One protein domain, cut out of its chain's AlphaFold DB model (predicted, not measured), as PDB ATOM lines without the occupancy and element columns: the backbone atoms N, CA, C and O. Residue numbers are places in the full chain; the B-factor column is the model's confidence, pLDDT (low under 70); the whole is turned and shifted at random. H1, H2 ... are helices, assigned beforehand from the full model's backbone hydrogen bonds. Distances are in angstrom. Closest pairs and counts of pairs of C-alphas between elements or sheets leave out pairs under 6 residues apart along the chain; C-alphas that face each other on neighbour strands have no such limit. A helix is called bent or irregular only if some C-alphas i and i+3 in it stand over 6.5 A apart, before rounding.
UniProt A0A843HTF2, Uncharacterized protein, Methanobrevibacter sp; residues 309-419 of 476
ATOM      1  N   ASP A 309      45.592  39.559 -15.285       56.88
ATOM      2  CA  ASP A 309      44.999  38.357 -14.658       56.88
ATOM      3  C   ASP A 309      45.933  37.137 -14.725       56.88
ATOM      4  O   ASP A 309      45.935  36.263 -13.860       56.88
ATOM      5  N   GLU A 310      46.800  37.093 -15.741       63.34
ATOM      6  CA  GLU A 310      47.823  36.060 -15.880       63.34
ATOM      7  C   GLU A 310      48.972  36.193 -14.876       63.34
ATOM      8  O   GLU A 310      49.463  35.181 -14.375       63.34
ATOM      9  N   SER A 311      49.394  37.420 -14.557       74.25
ATOM     10  CA  SER A 311      50.471  37.658 -13.590       74.25
ATOM     11  C   SER A 311      49.992  37.394 -12.165       74.25
ATOM     12  O   SER A 311      50.719  36.771 -11.391       74.25
ATOM     13  N   GLY A 312      48.763  37.809 -11.831       81.56
ATOM     14  CA  GLY A 312      48.150  37.541 -10.527       81.56
ATOM     15  C   GLY A 312      47.957  36.044 -10.276       81.56
ATOM     16  O   GLY A 312      48.405  35.519  -9.257       81.56
ATOM     17  N   LEU A 313      47.398  35.323 -11.255       85.88
ATOM     18  CA  LEU A 313      47.193  33.874 -11.177       85.88
ATOM     19  C   LEU A 313      48.511  33.095 -11.051       85.88
ATOM     20  O   LEU A 313      48.631  32.200 -10.213       85.88
ATOM     21  N   LEU A 314      49.521  33.435 -11.857       87.56
ATOM     22  CA  LEU A 314      50.835  32.789 -11.772       87.56
ATOM     23  C   LEU A 314      51.532  33.080 -10.440       87.56
ATOM     24  O   LEU A 314      52.176  32.181  -9.895       87.56
ATOM     25  N   SER A 315      51.393  34.301  -9.913       87.25
ATOM     26  CA  SER A 315      51.921  34.666  -8.598       87.25
ATOM     27  C   SER A 315      51.269  33.836  -7.494       87.25
ATOM     28  O   SER A 315      51.981  33.219  -6.702       87.25
ATOM     29  N   TYR A 316      49.937  33.730  -7.508       90.25
ATOM     30  CA  TYR A 316      49.179  32.927  -6.549       90.25
ATOM     31  C   TYR A 316      49.591  31.448  -6.571       90.25
ATOM     32  O   TYR A 316      49.926  30.870  -5.537       90.25
ATOM     33  N   LEU A 317      49.627  30.829  -7.759       90.06
ATOM     34  CA  LEU A 317      50.028  29.426  -7.896       90.06
ATOM     35  C   LEU A 317      51.460  29.212  -7.398       90.06
ATOM     36  O   LEU A 317      51.737  28.253  -6.678       90.06
ATOM     37  N   ASN A 318      52.376  30.114  -7.750       88.81
ATOM     38  CA  ASN A 318      53.759  30.031  -7.302       88.81
ATOM     39  C   ASN A 318      53.867  30.111  -5.770       88.81
ATOM     40  O   ASN A 318      54.549  29.285  -5.166       88.81
ATOM     41  N   GLU A 319      53.161  31.048  -5.137       89.62
ATOM     42  CA  GLU A 319      53.121  31.175  -3.677       89.62
ATOM     43  C   GLU A 319      52.560  29.910  -3.014       89.62
ATOM     44  O   GLU A 319      53.159  29.377  -2.073       89.62
ATOM     45  N   PHE A 320      51.455  29.374  -3.541       91.19
ATOM     46  CA  PHE A 320      50.838  28.157  -3.025       91.19
ATOM     47  C   PHE A 320      51.814  26.971  -3.027       91.19
ATOM     48  O   PHE A 320      51.977  26.306  -1.997       91.19
ATOM     49  N   PHE A 321      52.489  26.712  -4.149       90.12
ATOM     50  CA  PHE A 321      53.410  25.577  -4.261       90.12
ATOM     51  C   PHE A 321      54.702  25.781  -3.468       90.12
ATOM     52  O   PHE A 321      55.185  24.825  -2.867       90.12
ATOM     53  N   VAL A 322      55.232  27.007  -3.378       87.75
ATOM     54  CA  VAL A 322      56.375  27.315  -2.498       87.75
ATOM     55  C   VAL A 322      56.032  27.027  -1.036       87.75
ATOM     56  O   VAL A 322      56.850  26.464  -0.310       87.75
ATOM     57  N   LYS A 323      54.818  27.377  -0.605       87.06
ATOM     58  CA  LYS A 323      54.377  27.214   0.782       87.06
ATOM     59  C   LYS A 323      54.062  25.766   1.157       87.06
ATOM     60  O   LYS A 323      54.249  25.391   2.311       87.06
ATOM     61  N   ASN A 324      53.549  24.968   0.219       83.56
ATOM     62  CA  ASN A 324      53.003  23.639   0.522       83.56
ATOM     63  C   ASN A 324      53.832  22.467  -0.037       83.56
ATOM     64  O   ASN A 324      53.555  21.325   0.320       83.56
ATOM     65  N   CYS A 325      54.849  22.707  -0.873       81.69
ATOM     66  CA  CYS A 325      55.694  21.650  -1.431       81.69
ATOM     67  C   CYS A 325      57.164  21.806  -1.025       81.69
ATOM     68  O   CYS A 325      57.883  22.686  -1.507       81.69
ATOM     69  N   TYR A 326      57.656  20.871  -0.210       70.94
ATOM     70  CA  TYR A 326      59.074  20.790   0.133       70.94
ATOM     71  C   TYR A 326      59.931  20.543  -1.117       70.94
ATOM     72  O   TYR A 326      59.693  19.611  -1.882       70.94
ATOM     73  N   GLY A 327      60.938  21.394  -1.331       69.56
ATOM     74  CA  GLY A 327      61.866  21.281  -2.463       69.56
ATOM     75  C   GLY A 327      61.353  21.850  -3.791       69.56
ATOM     76  O   GLY A 327      62.024  21.685  -4.813       69.56
ATOM     77  N   PHE A 328      60.208  22.540  -3.800       79.75
ATOM     78  CA  PHE A 328      59.701  23.205  -4.997       79.75
ATOM     79  C   PHE A 328      60.649  24.318  -5.470       79.75
ATOM     80  O   PHE A 328      61.011  25.219  -4.713       79.75
ATOM     81  N   LYS A 329      61.054  24.264  -6.745       79.56
ATOM     82  CA  LYS A 329      61.919  25.265  -7.384       79.56
ATOM     83  C   LYS A 329      61.133  26.008  -8.470       79.56
ATOM     84  O   LYS A 329      61.022  25.487  -9.584       79.56
ATOM     85  N   PRO A 330      60.675  27.249  -8.212       75.38
ATOM     86  CA  PRO A 330      59.837  28.025  -9.135       75.38
ATOM     87  C   PRO A 330      60.375  28.093 -10.568       75.38
ATOM     88  O   PRO A 330      59.649  27.880 -11.535       75.38
ATOM     89  N   LYS A 331      61.691  28.308 -10.713       75.94
ATOM     90  CA  LYS A 331      62.358  28.413 -12.020       75.94
ATOM     91  C   LYS A 331      62.309  27.113 -12.831       75.94
ATOM     92  O   LYS A 331      62.258  27.170 -14.052       75.94
ATOM     93  N   GLN A 332      62.321  25.955 -12.171       78.06
ATOM     94  CA  GLN A 332      62.305  24.641 -12.831       78.06
ATOM     95  C   GLN A 332      60.881  24.186 -13.173       78.06
ATOM     96  O   GLN A 332      60.684  23.421 -14.112       78.06
ATOM     97  N   SER A 333      59.880  24.688 -12.448       79.88
ATOM     98  CA  SER A 333      58.470  24.342 -12.647       79.88
ATOM     99  C   SER A 333      57.668  25.413 -13.389       79.88
ATOM    100  O   SER A 333      56.459  25.260 -13.542       79.88
ATOM    101  N   ALA A 334      58.319  26.461 -13.905       81.31
ATOM    102  CA  ALA A 334      57.666  27.575 -14.595       81.31
ATOM    103  C   ALA A 334      56.774  27.122 -15.765       81.31
ATOM    104  O   ALA A 334      55.673  27.636 -15.936       81.31
ATOM    105  N   HIS A 335      57.207  26.122 -16.540       84.25
ATOM    106  CA  HIS A 335      56.396  25.555 -17.621       84.25
ATOM    107  C   HIS A 335      55.134  24.850 -17.097       84.25
ATOM    108  O   HIS A 335      54.053  25.013 -17.655       84.25
ATOM    109  N   ALA A 336      55.252  24.091 -16.003       84.12
ATOM    110  CA  ALA A 336      54.120  23.394 -15.396       84.12
ATOM    111  C   ALA A 336      53.120  24.372 -14.757       84.12
ATOM    112  O   ALA A 336      51.919  24.182 -14.903       84.12
ATOM    113  N   LEU A 337      53.608  25.445 -14.120       87.75
ATOM    114  CA  LEU A 337      52.765  26.521 -13.590       87.75
ATOM    115  C   LEU A 337      52.010  27.254 -14.702       87.75
ATOM    116  O   LEU A 337      50.818  27.499 -14.558       87.75
ATOM    117  N   LYS A 338      52.674  27.557 -15.827       87.56
ATOM    118  CA  LYS A 338      52.016  28.163 -16.995       87.56
ATOM    119  C   LYS A 338      50.927  27.262 -17.565       87.56
ATOM    120  O   LYS A 338      49.818  27.732 -17.770       87.56
ATOM    121  N   LYS A 339      51.218  25.969 -17.755       87.44
ATOM    122  CA  LYS A 339      50.227  24.995 -18.237       87.44
ATOM    123  C   LYS A 339      49.011  24.924 -17.310       87.44
ATOM    124  O   LYS A 339      47.885  24.981 -17.782       87.44
ATOM    125  N   LEU A 340      49.251  24.859 -16.000       88.00
ATOM    126  CA  LEU A 340      48.195  24.835 -14.992       88.00
ATOM    127  C   LEU A 340      47.365  26.128 -15.002       88.00
ATOM    128  O   LEU A 340      46.144  26.067 -14.944       88.00
ATOM    129  N   ALA A 341      48.004  27.293 -15.128       88.69
ATOM    130  CA  ALA A 341      47.302  28.568 -15.250       88.69
ATOM    131  C   ALA A 341      46.412  28.613 -16.505       88.69
ATOM    132  O   ALA A 341      45.290  29.105 -16.435       88.69
ATOM    133  N   THR A 342      46.874  28.065 -17.634       88.12
ATOM    134  CA  THR A 342      46.058  27.938 -18.851       88.12
ATOM    135  C   THR A 342      44.865  27.000 -18.647       88.12
ATOM    136  O   THR A 342      43.764  27.332 -19.067       88.12
ATOM    137  N   GLU A 343      45.058  25.859 -17.976       87.19
ATOM    138  CA  GLU A 343      43.976  24.912 -17.656       87.19
ATOM    139  C   GLU A 343      42.934  25.529 -16.712       87.19
ATOM    140  O   GLU A 343      41.740  25.364 -16.932       87.19
ATOM    141  N   ILE A 344      43.367  26.300 -15.711       88.38
ATOM    142  CA  ILE A 344      42.469  27.023 -14.800       88.38
ATOM    143  C   ILE A 344      41.674  28.090 -15.557       88.38
ATOM    144  O   ILE A 344      40.460  28.167 -15.398       88.38
ATOM    145  N   LYS A 345      42.336  28.868 -16.421       86.56
ATOM    146  CA  LYS A 345      41.670  29.869 -17.264       86.56
ATOM    147  C   LYS A 345      40.644  29.261 -18.219       86.56
ATOM    148  O   LYS A 345      39.641  29.892 -18.516       86.56
ATOM    149  N   ALA A 346      40.894  28.051 -18.712       84.38
ATOM    150  CA  ALA A 346      39.964  27.361 -19.604       84.38
ATOM    151  C   ALA A 346      38.676  26.902 -18.899       84.38
ATOM    152  O   ALA A 346      37.712  26.553 -19.573       84.38
ATOM    153  N   VAL A 347      38.675  26.862 -17.563       81.88
ATOM    154  CA  VAL A 347      37.550  26.404 -16.733       81.88
ATOM    155  C   VAL A 347      36.943  27.550 -15.908       81.88
ATOM    156  O   VAL A 347      35.908  27.377 -15.270       81.88
ATOM    157  N   SER A 348      37.576  28.724 -15.904       82.00
ATOM    158  CA  SER A 348      37.032  29.942 -15.308       82.00
ATOM    159  C   SER A 348      36.048  30.624 -16.249       82.00
ATOM    160  O   SER A 348      36.317  30.724 -17.443       82.00
ATOM    161  N   ASP A 349      34.996  31.191 -15.672       76.69
ATOM    162  CA  ASP A 349      33.965  31.963 -16.367       76.69
ATOM    163  C   ASP A 349      33.819  33.334 -15.685       76.69
ATOM    164  O   ASP A 349      34.406  33.567 -14.628       76.69
ATOM    165  N   GLU A 350      32.974  34.220 -16.219       67.56
ATOM    166  CA  GLU A 350      32.647  35.513 -15.581       67.56
ATOM    167  C   GLU A 350      32.166  35.356 -14.126       67.56
ATOM    168  O   GLU A 350      32.389  36.230 -13.294       67.56
ATOM    169  N   ILE A 351      31.550  34.212 -13.805       64.06
ATOM    170  CA  ILE A 351      30.980  33.925 -12.485       64.06
ATOM    171  C   ILE A 351      32.024  33.395 -11.486       64.06
ATOM    172  O   ILE A 351      31.881  33.639 -10.290       64.06
ATOM    173  N   ASN A 352      33.056  32.677 -11.947       75.12
ATOM    174  CA  ASN A 352      34.168  32.229 -11.098       75.12
ATOM    175  C   ASN A 352      35.483  32.715 -11.713       75.12
ATOM    176  O   ASN A 352      36.003  32.057 -12.628       75.12
ATOM    177  N   PRO A 353      36.048  33.828 -11.219       81.56
ATOM    178  CA  PRO A 353      37.271  34.371 -11.776       81.56
ATOM    179  C   PRO A 353      38.438  33.381 -11.611       81.56
ATOM    180  O   PRO A 353      38.471  32.601 -10.650       81.56
ATOM    181  N   PRO A 354      39.447  33.426 -12.502       82.75
ATOM    182  CA  PRO A 354      40.558  32.472 -12.510       82.75
ATOM    183  C   PRO A 354      41.265  32.306 -11.156       82.75
ATOM    184  O   PRO A 354      41.714  31.210 -10.822       82.75
ATOM    185  N   LEU A 355      41.357  33.379 -10.364       84.06
ATOM    186  CA  LEU A 355      42.000  33.363  -9.050       84.06
ATOM    187  C   LEU A 355      41.198  32.557  -8.010       84.06
ATOM    188  O   LEU A 355      41.778  31.797  -7.237       84.06
ATOM    189  N   GLU A 356      39.870  32.679  -8.018       79.38
ATOM    190  CA  GLU A 356      38.979  31.942  -7.113       79.38
ATOM    191  C   GLU A 356      38.971  30.450  -7.462       79.38
ATOM    192  O   GLU A 356      39.149  29.594  -6.589       79.38
ATOM    193  N   VAL A 357      38.885  30.138  -8.758       84.19
ATOM    194  CA  VAL A 357      38.997  28.765  -9.269       84.19
ATOM    195  C   VAL A 357      40.337  28.151  -8.859       84.19
ATOM    196  O   VAL A 357      40.376  27.026  -8.353       84.19
ATOM    197  N   ALA A 358      41.438  28.896  -8.999       88.56
ATOM    198  CA  ALA A 358      42.757  28.451  -8.565       88.56
ATOM    199  C   ALA A 358      42.816  28.179  -7.061       88.56
ATOM    200  O   ALA A 358      43.401  27.176  -6.645       88.56
ATOM    201  N   ALA A 359      42.213  29.041  -6.241       86.94
ATOM    202  CA  ALA A 359      42.207  28.880  -4.796       86.94
ATOM    203  C   ALA A 359      41.467  27.614  -4.355       86.94
ATOM    204  O   ALA A 359      42.002  26.828  -3.567       86.94
ATOM    205  N   ILE A 360      40.285  27.374  -4.925       85.94
ATOM    206  CA  ILE A 360      39.475  26.186  -4.643       85.94
ATOM    207  C   ILE A 360      40.206  24.919  -5.098       85.94
ATOM    208  O   ILE A 360      40.345  23.975  -4.317       85.94
ATOM    209  N   LEU A 361      40.742  24.906  -6.322       90.19
ATOM    210  CA  LEU A 361      41.478  23.757  -6.852       90.19
ATOM    211  C   LEU A 361      42.733  23.439  -6.029       90.19
ATOM    212  O   LEU A 361      42.997  22.276  -5.736       90.19
ATOM    213  N   CYS A 362      43.496  24.455  -5.620       90.50
ATOM    214  CA  CYS A 362      44.686  24.266  -4.790       90.50
ATOM    215  C   CYS A 362      44.333  23.741  -3.386       90.50
ATOM    216  O   CYS A 362      45.021  22.864  -2.860       90.50
ATOM    217  N   SER A 363      43.241  24.234  -2.794       89.25
ATOM    218  CA  SER A 363      42.736  23.753  -1.504       89.25
ATOM    219  C   SER A 363      42.298  22.287  -1.574       89.25
ATOM    220  O   SER A 363      42.727  21.469  -0.759       89.25
ATOM    221  N   GLU A 364      41.516  21.912  -2.590       88.88
ATOM    222  CA  GLU A 364      41.086  20.522  -2.767       88.88
ATOM    223  C   GLU A 364      42.256  19.593  -3.105       88.88
ATOM    224  O   GLU A 364      42.310  18.473  -2.600       88.88
ATOM    225  N   TYR A 365      43.257  20.065  -3.851       91.12
ATOM    226  CA  TYR A 365      44.475  19.296  -4.103       91.12
ATOM    227  C   TYR A 365      45.265  19.005  -2.829       91.12
ATOM    228  O   TYR A 365      45.726  17.878  -2.612       91.12
ATOM    229  N   LYS A 366      45.344  19.980  -1.924       90.00
ATOM    230  CA  LYS A 366      45.887  19.766  -0.584       90.00
ATOM    231  C   LYS A 366      45.051  18.762   0.215       90.00
ATOM    232  O   LYS A 366      45.601  17.805   0.751       90.00
ATOM    233  N   ASN A 367      43.729  18.901   0.224       87.94
ATOM    234  CA  ASN A 367      42.848  17.977   0.946       87.94
ATOM    235  C   ASN A 367      42.936  16.533   0.420       87.94
ATOM    236  O   ASN A 367      42.907  15.584   1.206       87.94
ATOM    237  N   MET A 368      43.069  16.350  -0.897       87.06
ATOM    238  CA  MET A 368      43.269  15.037  -1.515       87.06
ATOM    239  C   MET A 368      44.598  14.408  -1.087       87.06
ATOM    240  O   MET A 368      44.621  13.246  -0.689       87.06
ATOM    241  N   THR A 369      45.695  15.169  -1.122       86.19
ATOM    242  CA  THR A 369      47.037  14.664  -0.772       86.19
ATOM    243  C   THR A 369      47.233  14.426   0.728       86.19
ATOM    244  O   THR A 369      47.999  13.546   1.119       86.19
ATOM    245  N   GLU A 370      46.483  15.129   1.579       86.50
ATOM    246  CA  GLU A 370      46.409  14.880   3.025       86.50
ATOM    247  C   GLU A 370      45.528  13.667   3.388       86.50
ATOM    248  O   GLU A 370      45.501  13.246   4.544       86.50
ATOM    249  N   GLY A 371      44.821  13.074   2.417       79.19
ATOM    250  CA  GLY A 371      43.949  11.917   2.636       79.19
ATOM    251  C   GLY A 371      42.594  12.255   3.265       79.19
ATOM    252  O   GLY A 371      41.922  11.362   3.767       79.19
ATOM    253  N   LYS A 372      42.161  13.524   3.231       80.31
ATOM    254  CA  LYS A 372      40.852  13.959   3.768       80.31
ATOM    255  C   LYS A 372      39.665  13.570   2.881       80.31
ATOM    256  O   LYS A 372      38.522  13.636   3.324       80.31
ATOM    257  N   ARG A 373      39.919  13.235   1.612       72.50
ATOM    258  CA  ARG A 373      38.889  12.881   0.616       72.50
ATOM    259  C   ARG A 373      38.954  11.413   0.205       72.50
ATOM    260  O   ARG A 373      37.927  10.751   0.146       72.50
ATOM    261  N   ASN A 374      40.154  10.927  -0.110       74.81
ATOM    262  CA  ASN A 374      40.397   9.580  -0.619       74.81
ATOM    263  C   ASN A 374      41.806   9.127  -0.208       74.81
ATOM    264  O   ASN A 374      42.765   9.888  -0.342       74.81
ATOM    265  N   GLU A 375      41.934   7.887   0.265       80.00
ATOM    266  CA  GLU A 375      43.210   7.297   0.682       80.00
ATOM    267  C   GLU A 375      44.190   7.092  -0.480       80.00
ATOM    268  O   GLU A 375      45.397   7.176  -0.273       80.00
ATOM    269  N   TYR A 376      43.698   6.905  -1.711       83.38
ATOM    270  CA  TYR A 376      44.533   6.670  -2.897       83.38
ATOM    271  C   TYR A 376      45.545   7.796  -3.162       83.38
ATOM    272  O   TYR A 376      46.649   7.552  -3.648       83.38
ATOM    273  N   TRP A 377      45.174   9.041  -2.856       82.69
ATOM    274  CA  TRP A 377      46.014  10.218  -3.102       82.69
ATOM    275  C   TRP A 377      46.876  10.602  -1.892       82.69
ATOM    276  O   TRP A 377      47.707  11.509  -2.000       82.69
ATOM    277  N   LYS A 378      46.709   9.918  -0.754       86.88
ATOM    278  CA  LYS A 378      47.389  10.237   0.500       86.88
ATOM    279  C   LYS A 378      48.905  10.121   0.343       86.88
ATOM    280  O   LYS A 378      49.426   9.100  -0.096       86.88
ATOM    281  N   GLY A 379      49.618  11.178   0.724       80.69
ATOM    282  CA  GLY A 379      51.079  11.231   0.654       80.69
ATOM    283  C   GLY A 379      51.646  11.454  -0.751       80.69
ATOM    284  O   GLY A 379      52.865  11.412  -0.918       80.69
ATOM    285  N   MET A 380      50.808  11.712  -1.766       83.81
ATOM    286  CA  MET A 380      51.324  12.104  -3.077       83.81
ATOM    287  C   MET A 380      52.004  13.485  -3.029       83.81
ATOM    288  O   MET A 380      51.550  14.375  -2.307       83.81
ATOM    289  N   PRO A 381      53.060  13.708  -3.836       82.00
ATOM    290  CA  PRO A 381      53.748  14.993  -3.876       82.00
ATOM    291  C   PRO A 381      52.836  16.103  -4.409       82.00
ATOM    292  O   PRO A 381      52.274  15.974  -5.498       82.00
ATOM    293  N   LEU A 382      52.763  17.221  -3.683       86.44
ATOM    294  CA  LEU A 382      52.047  18.438  -4.076       86.44
ATOM    295  C   LEU A 382      52.817  19.221  -5.152       86.44
ATOM    296  O   LEU A 382      53.371  20.281  -4.880       86.44
ATOM    297  N   LEU A 383      52.873  18.717  -6.389       88.12
ATOM    298  CA  LEU A 383      53.557  19.408  -7.494       88.12
ATOM    299  C   LEU A 383      52.585  19.848  -8.598       88.12
ATOM    300  O   LEU A 383      51.662  19.100  -8.935       88.12
ATOM    301  N   PRO A 384      52.854  20.981  -9.280       86.88
ATOM    302  CA  PRO A 384      52.016  21.449 -10.390       86.88
ATOM    303  C   PRO A 384      51.903  20.431 -11.536       86.88
ATOM    304  O   PRO A 384      50.870  20.304 -12.193       86.88
ATOM    305  N   SER A 385      52.973  19.669 -11.778       85.44
ATOM    306  CA  SER A 385      53.018  18.629 -12.811       85.44
ATOM    307  C   SER A 385      52.160  17.406 -12.480       85.44
ATOM    308  O   SER A 385      51.748  16.701 -13.395       85.44
ATOM    309  N   PHE A 386      51.897  17.132 -11.198       86.00
ATOM    310  CA  PHE A 386      50.987  16.066 -10.774       86.00
ATOM    311  C   PHE A 386      49.536  16.540 -10.783       86.00
ATOM    312  O   PHE A 386      48.669  15.793 -11.231       86.00
ATOM    313  N   MET A 387      49.288  17.781 -10.358       87.06
ATOM    314  CA  MET A 387      47.966  18.409 -10.412       87.06
ATOM    315  C   MET A 387      47.390  18.429 -11.838       87.06
ATOM    316  O   MET A 387      46.237  18.071 -12.041       87.06
ATOM    317  N   SER A 388      48.225  18.742 -12.833       85.44
ATOM    318  CA  SER A 388      47.850  18.796 -14.259       85.44
ATOM    319  C   SER A 388      47.785  17.428 -14.967       85.44
ATOM    320  O   SER A 388      47.642  17.358 -16.191       85.44
ATOM    321  N   LYS A 389      47.919  16.302 -14.243       88.12
ATOM    322  CA  LYS A 389      47.716  14.969 -14.841       88.12
ATOM    323  C   LYS A 389      46.222  14.698 -15.027       88.12
ATOM    324  O   LYS A 389      45.480  14.913 -14.073       88.12
ATOM    325  N   PRO A 390      45.784  14.092 -16.149       85.38
ATOM    326  CA  PRO A 390      44.361  13.930 -16.469       85.38
ATOM    327  C   PRO A 390      43.513  13.320 -15.345       85.38
ATOM    328  O   PRO A 390      42.466  13.853 -15.005       85.38
ATOM    329  N   ARG A 391      43.994  12.241 -14.710       85.00
ATOM    330  CA  ARG A 391      43.263  11.559 -13.628       85.00
ATOM    331  C   ARG A 391      43.180  12.385 -12.339       85.00
ATOM    332  O   ARG A 391      42.167  12.339 -11.658       85.00
ATOM    333  N   CYS A 392      44.238  13.128 -12.012       86.56
ATOM    334  CA  CYS A 392      44.256  14.024 -10.852       86.56
ATOM    335  C   CYS A 392      43.347  15.230 -11.105       86.56
ATOM    336  O   CYS A 392      42.496  15.550 -10.285       86.56
ATOM    337  N   TRP A 393      43.472  15.829 -12.290       87.69
ATOM    338  CA  TRP A 393      42.661  16.953 -12.738       87.69
ATOM    339  C   TRP A 393      41.168  16.621 -12.760       87.69
ATOM    340  O   TRP A 393      40.365  17.395 -12.262       87.69
ATOM    341  N   GLN A 394      40.784  15.450 -13.273       86.00
ATOM    342  CA  GLN A 394      39.383  15.027 -13.316       86.00
ATOM    343  C   GLN A 394      38.777  14.876 -11.913       86.00
ATOM    344  O   GLN A 394      37.684  15.378 -11.671       86.00
ATOM    345  N   GLU A 395      39.481  14.223 -10.988       85.56
ATOM    346  CA  GLU A 395      39.046  14.095  -9.588       85.56
ATOM    347  C   GLU A 395      38.967  15.462  -8.899       85.56
ATOM    348  O   GLU A 395      37.960  15.791  -8.274       85.56
ATOM    349  N   LEU A 396      39.986  16.307  -9.081       87.31
ATOM    350  CA  LEU A 396      39.987  17.679  -8.575       87.31
ATOM    351  C   LEU A 396      38.787  18.465  -9.077       87.31
ATOM    352  O   LEU A 396      38.109  19.110  -8.287       87.31
ATOM    353  N   MET A 397      38.490  18.367 -10.369       84.06
ATOM    354  CA  MET A 397      37.339  19.017 -10.978       84.06
ATOM    355  C   MET A 397      36.008  18.462 -10.468       84.06
ATOM    356  O   MET A 397      35.043  19.215 -10.403       84.06
ATOM    357  N   GLN A 398      35.926  17.200 -10.045       82.06
ATOM    358  CA  GLN A 398      34.718  16.684  -9.395       82.06
ATOM    359  C   GLN A 398      34.511  17.292  -8.002       82.06
ATOM    360  O   GLN A 398      33.387  17.676  -7.670       82.06
ATOM    361  N   TYR A 399      35.564  17.411  -7.186       81.88
ATOM    362  CA  TYR A 399      35.454  18.007  -5.846       81.88
ATOM    363  C   TYR A 399      35.294  19.529  -5.907       81.88
ATOM    364  O   TYR A 399      34.340  20.074  -5.349       81.88
ATOM    365  N   ALA A 400      36.176  20.208  -6.642       82.56
ATOM    366  CA  ALA A 400      36.124  21.647  -6.858       82.56
ATOM    367  C   ALA A 400      34.863  22.052  -7.624       82.56
ATOM    368  O   ALA A 400      34.235  23.039  -7.266       82.56
ATOM    369  N   GLY A 401      34.421  21.259  -8.604       73.06
ATOM    370  CA  GLY A 401      33.207  21.519  -9.378       73.06
ATOM    371  C   GLY A 401      31.942  21.561  -8.524       73.06
ATOM    372  O   GLY A 401      31.070  22.379  -8.789       73.06
ATOM    373  N   ARG A 402      31.848  20.772  -7.443       72.81
ATOM    374  CA  ARG A 402      30.726  20.878  -6.487       72.81
ATOM    375  C   ARG A 402      30.746  22.195  -5.709       72.81
ATOM    376  O   ARG A 402      29.686  22.722  -5.387       72.81
ATOM    377  N   ILE A 403      31.931  22.708  -5.389       72.25
ATOM    378  CA  ILE A 403      32.108  23.973  -4.663       72.25
ATOM    379  C   ILE A 403      31.839  25.150  -5.607       72.25
ATOM    380  O   ILE A 403      31.043  26.027  -5.286       72.25
ATOM    381  N   LEU A 404      32.413  25.107  -6.808       71.75
ATOM    382  CA  LEU A 404      32.201  26.090  -7.870       71.75
ATOM    383  C   LEU A 404      30.739  26.121  -8.331       71.75
ATOM    384  O   LEU A 404      30.194  27.192  -8.555       71.75
ATOM    385  N   ALA A 405      30.046  24.979  -8.402       62.75
ATOM    386  CA  ALA A 405      28.615  24.937  -8.710       62.75
ATOM    387  C   ALA A 405      27.761  25.621  -7.629       62.75
ATOM    388  O   ALA A 405      26.788  26.297  -7.960       62.75
ATOM    389  N   LYS A 406      28.138  25.492  -6.348       59.72
ATOM    390  CA  LYS A 406      27.494  26.228  -5.248       59.72
ATOM    391  C   LYS A 406      27.777  27.732  -5.335       59.72
ATOM    392  O   LYS A 406      26.848  28.511  -5.153       59.72
ATOM    393  N   SER A 407      29.010  28.129  -5.670       58.22
ATOM    394  CA  SER A 407      29.375  29.537  -5.913       58.22
ATOM    395  C   SER A 407      28.602  30.122  -7.108       58.22
ATOM    396  O   SER A 407      27.989  31.178  -7.004       58.22
ATOM    397  N   ASN A 408      28.471  29.363  -8.201       56.78
ATOM    398  CA  ASN A 408      27.697  29.737  -9.388       56.78
ATOM    399  C   ASN A 408      26.202  29.919  -9.122       56.78
ATOM    400  O   ASN A 408      25.605  30.888  -9.591       56.78
ATOM    401  N   ALA A 409      25.579  28.984  -8.399       54.38
ATOM    402  CA  ALA A 409      24.172  29.098  -8.018       54.38
ATOM    403  C   ALA A 409      23.942  30.353  -7.165       54.38
ATOM    404  O   ALA A 409      22.978  31.090  -7.372       54.38
ATOM    405  N   ARG A 410      24.891  30.638  -6.273       54.88
ATOM    406  CA  ARG A 410      24.868  31.789  -5.382       54.88
ATOM    407  C   ARG A 410      25.106  33.124  -6.093       54.88
ATOM    408  O   ARG A 410      24.409  34.089  -5.801       54.88
ATOM    409  N   ASN A 411      26.033  33.190  -7.042       57.41
ATOM    410  CA  ASN A 411      26.314  34.406  -7.808       57.41
ATOM    411  C   ASN A 411      25.171  34.743  -8.775       57.41
ATOM    412  O   ASN A 411      24.753  35.896  -8.853       57.41
ATOM    413  N   ARG A 412      24.561  33.733  -9.410       56.22
ATOM    414  CA  ARG A 412      23.317  33.918 -10.181       56.22
ATOM    415  C   ARG A 412      22.177  34.432  -9.308       56.22
ATOM    416  O   ARG A 412      21.380  35.257  -9.746       56.22
ATOM    417  N   PHE A 413      22.102  33.953  -8.072       58.50
ATOM    418  CA  PHE A 413      21.143  34.442  -7.096       58.50
ATOM    419  C   PHE A 413      21.438  35.897  -6.676       58.50
ATOM    420  O   PHE A 413      20.511  36.696  -6.628       58.50
ATOM    421  N   LEU A 414      22.702  36.271  -6.461       59.66
ATOM    422  CA  LEU A 414      23.139  37.645  -6.168       59.66
ATOM    423  C   LEU A 414      22.797  38.629  -7.294       59.66
ATOM    424  O   LEU A 414      22.337  39.739  -7.034       59.66
ATOM    425  N   GLU A 415      22.999  38.230  -8.546       62.97
ATOM    426  CA  GLU A 415      22.612  39.031  -9.708       62.97
ATOM    427  C   GLU A 415      21.094  39.140  -9.849       62.97
ATOM    428  O   GLU A 415      20.575  40.231 -10.082       62.97
ATOM    429  N   ALA A 416      20.365  38.035  -9.654       57.81
ATOM    430  CA  ALA A 416      18.904  38.044  -9.657       57.81
ATOM    431  C   ALA A 416      18.345  38.943  -8.545       57.81
ATOM    432  O   ALA A 416      17.411  39.700  -8.788       57.81
ATOM    433  N   ALA A 417      18.954  38.909  -7.360       59.06
ATOM    434  CA  ALA A 417      18.664  39.773  -6.224       59.06
ATOM    435  C   ALA A 417      18.881  41.258  -6.547       59.06
ATOM    436  O   ALA A 417      17.980  42.063  -6.329       59.06
ATOM    437  N   LYS A 418      20.043  41.621  -7.108       64.25
ATOM    438  CA  LYS A 418      20.349  43.006  -7.510       64.25
ATOM    439  C   LYS A 418      19.393  43.514  -8.586       64.25
ATOM    440  O   LYS A 418      18.838  44.599  -8.460       64.25
ATOM    441  N   LYS A 419      19.145  42.707  -9.618       65.69
ATOM    442  CA  LYS A 419      18.208  43.056 -10.691       65.69
ATOM    443  C   LYS A 419      16.780  43.209 -10.166       65.69
ATOM    444  O   LYS A 419      16.069  44.133 -10.555       65.69
TER     445      LYS A 419
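This is residues 309 to 419 of the 476 residues of an uncharacterized protein of Methanobrevibacter sp (UniProt A0A843HTF2). A long helix, H5, crosses one side of a small helical body and runs on past it as an arm, whose residues 413 to 419 stick out. In the body H3 sits in the middle, with H1 alongside it; H2 crosses H1 at a steep angle and meets H3 only with its residues 344 to 345, and the tiny H4 packs on H2. The printed part has 111 residues with five named helices, H1 to H5, and no named strand: all helix. It is compact, with a radius of gyration of the C-alphas of 14.6 A, and spans 49 by 33 by 22 A.

H5, residues 390 to 419, is 39.6 A long and ends at C-alpha 419 (18.208, 43.056, -10.691); it has a kink of 39 degrees near residue 401. H3, residues 354 to 369, is 22.3 A long. H1, residues 309 to 324, starts at C-alpha 309 (44.999, 38.357, -14.658) and is 22.6 A long. H2, residues 330 to 345, is 20.0 A long, with a kink of 39 degrees near residue 337; it is irregular, C-alphas 332 and 335 being 7.7 A apart. H4 is residues 384 to 387.

H5 touches H3 with residues 396 to 404 alone, at a steep tilt of 43 degrees, opposite ways; the closest C-alphas, Leu 361 and Ala 400, are 5.8 A apart. H1 touches H3 at a shallow tilt of 20 degrees, the same way, closest at C-alphas Leu 313 and Leu 355, 5.6 A. H2 touches H1 at a steep tilt of 56 degrees, closest at C-alphas Leu 314 and Ala 341, 6.5 A. With residues 333 to 340 alone H2 touches H4, closest at C-alphas Ala 336 and Ser 385, 5.5 A. H5 is apart from H1 and H2. Helix packing is mostly crossed. Every O i to N i+4 pair is within hydrogen-bond range in H1 and H3, 10 of 12 in H2 and 25 of 26 in H5; H4 is too short for one.

The C-alphas farthest apart, Gly 327 and Lys 419, are 49.5 A apart. The printed part has no cut; the link from H3 to H4, 14 residues, is long. The pLDDT is under 70 at residues 309 to 310, 327, 350 to 351 and 405 to 419.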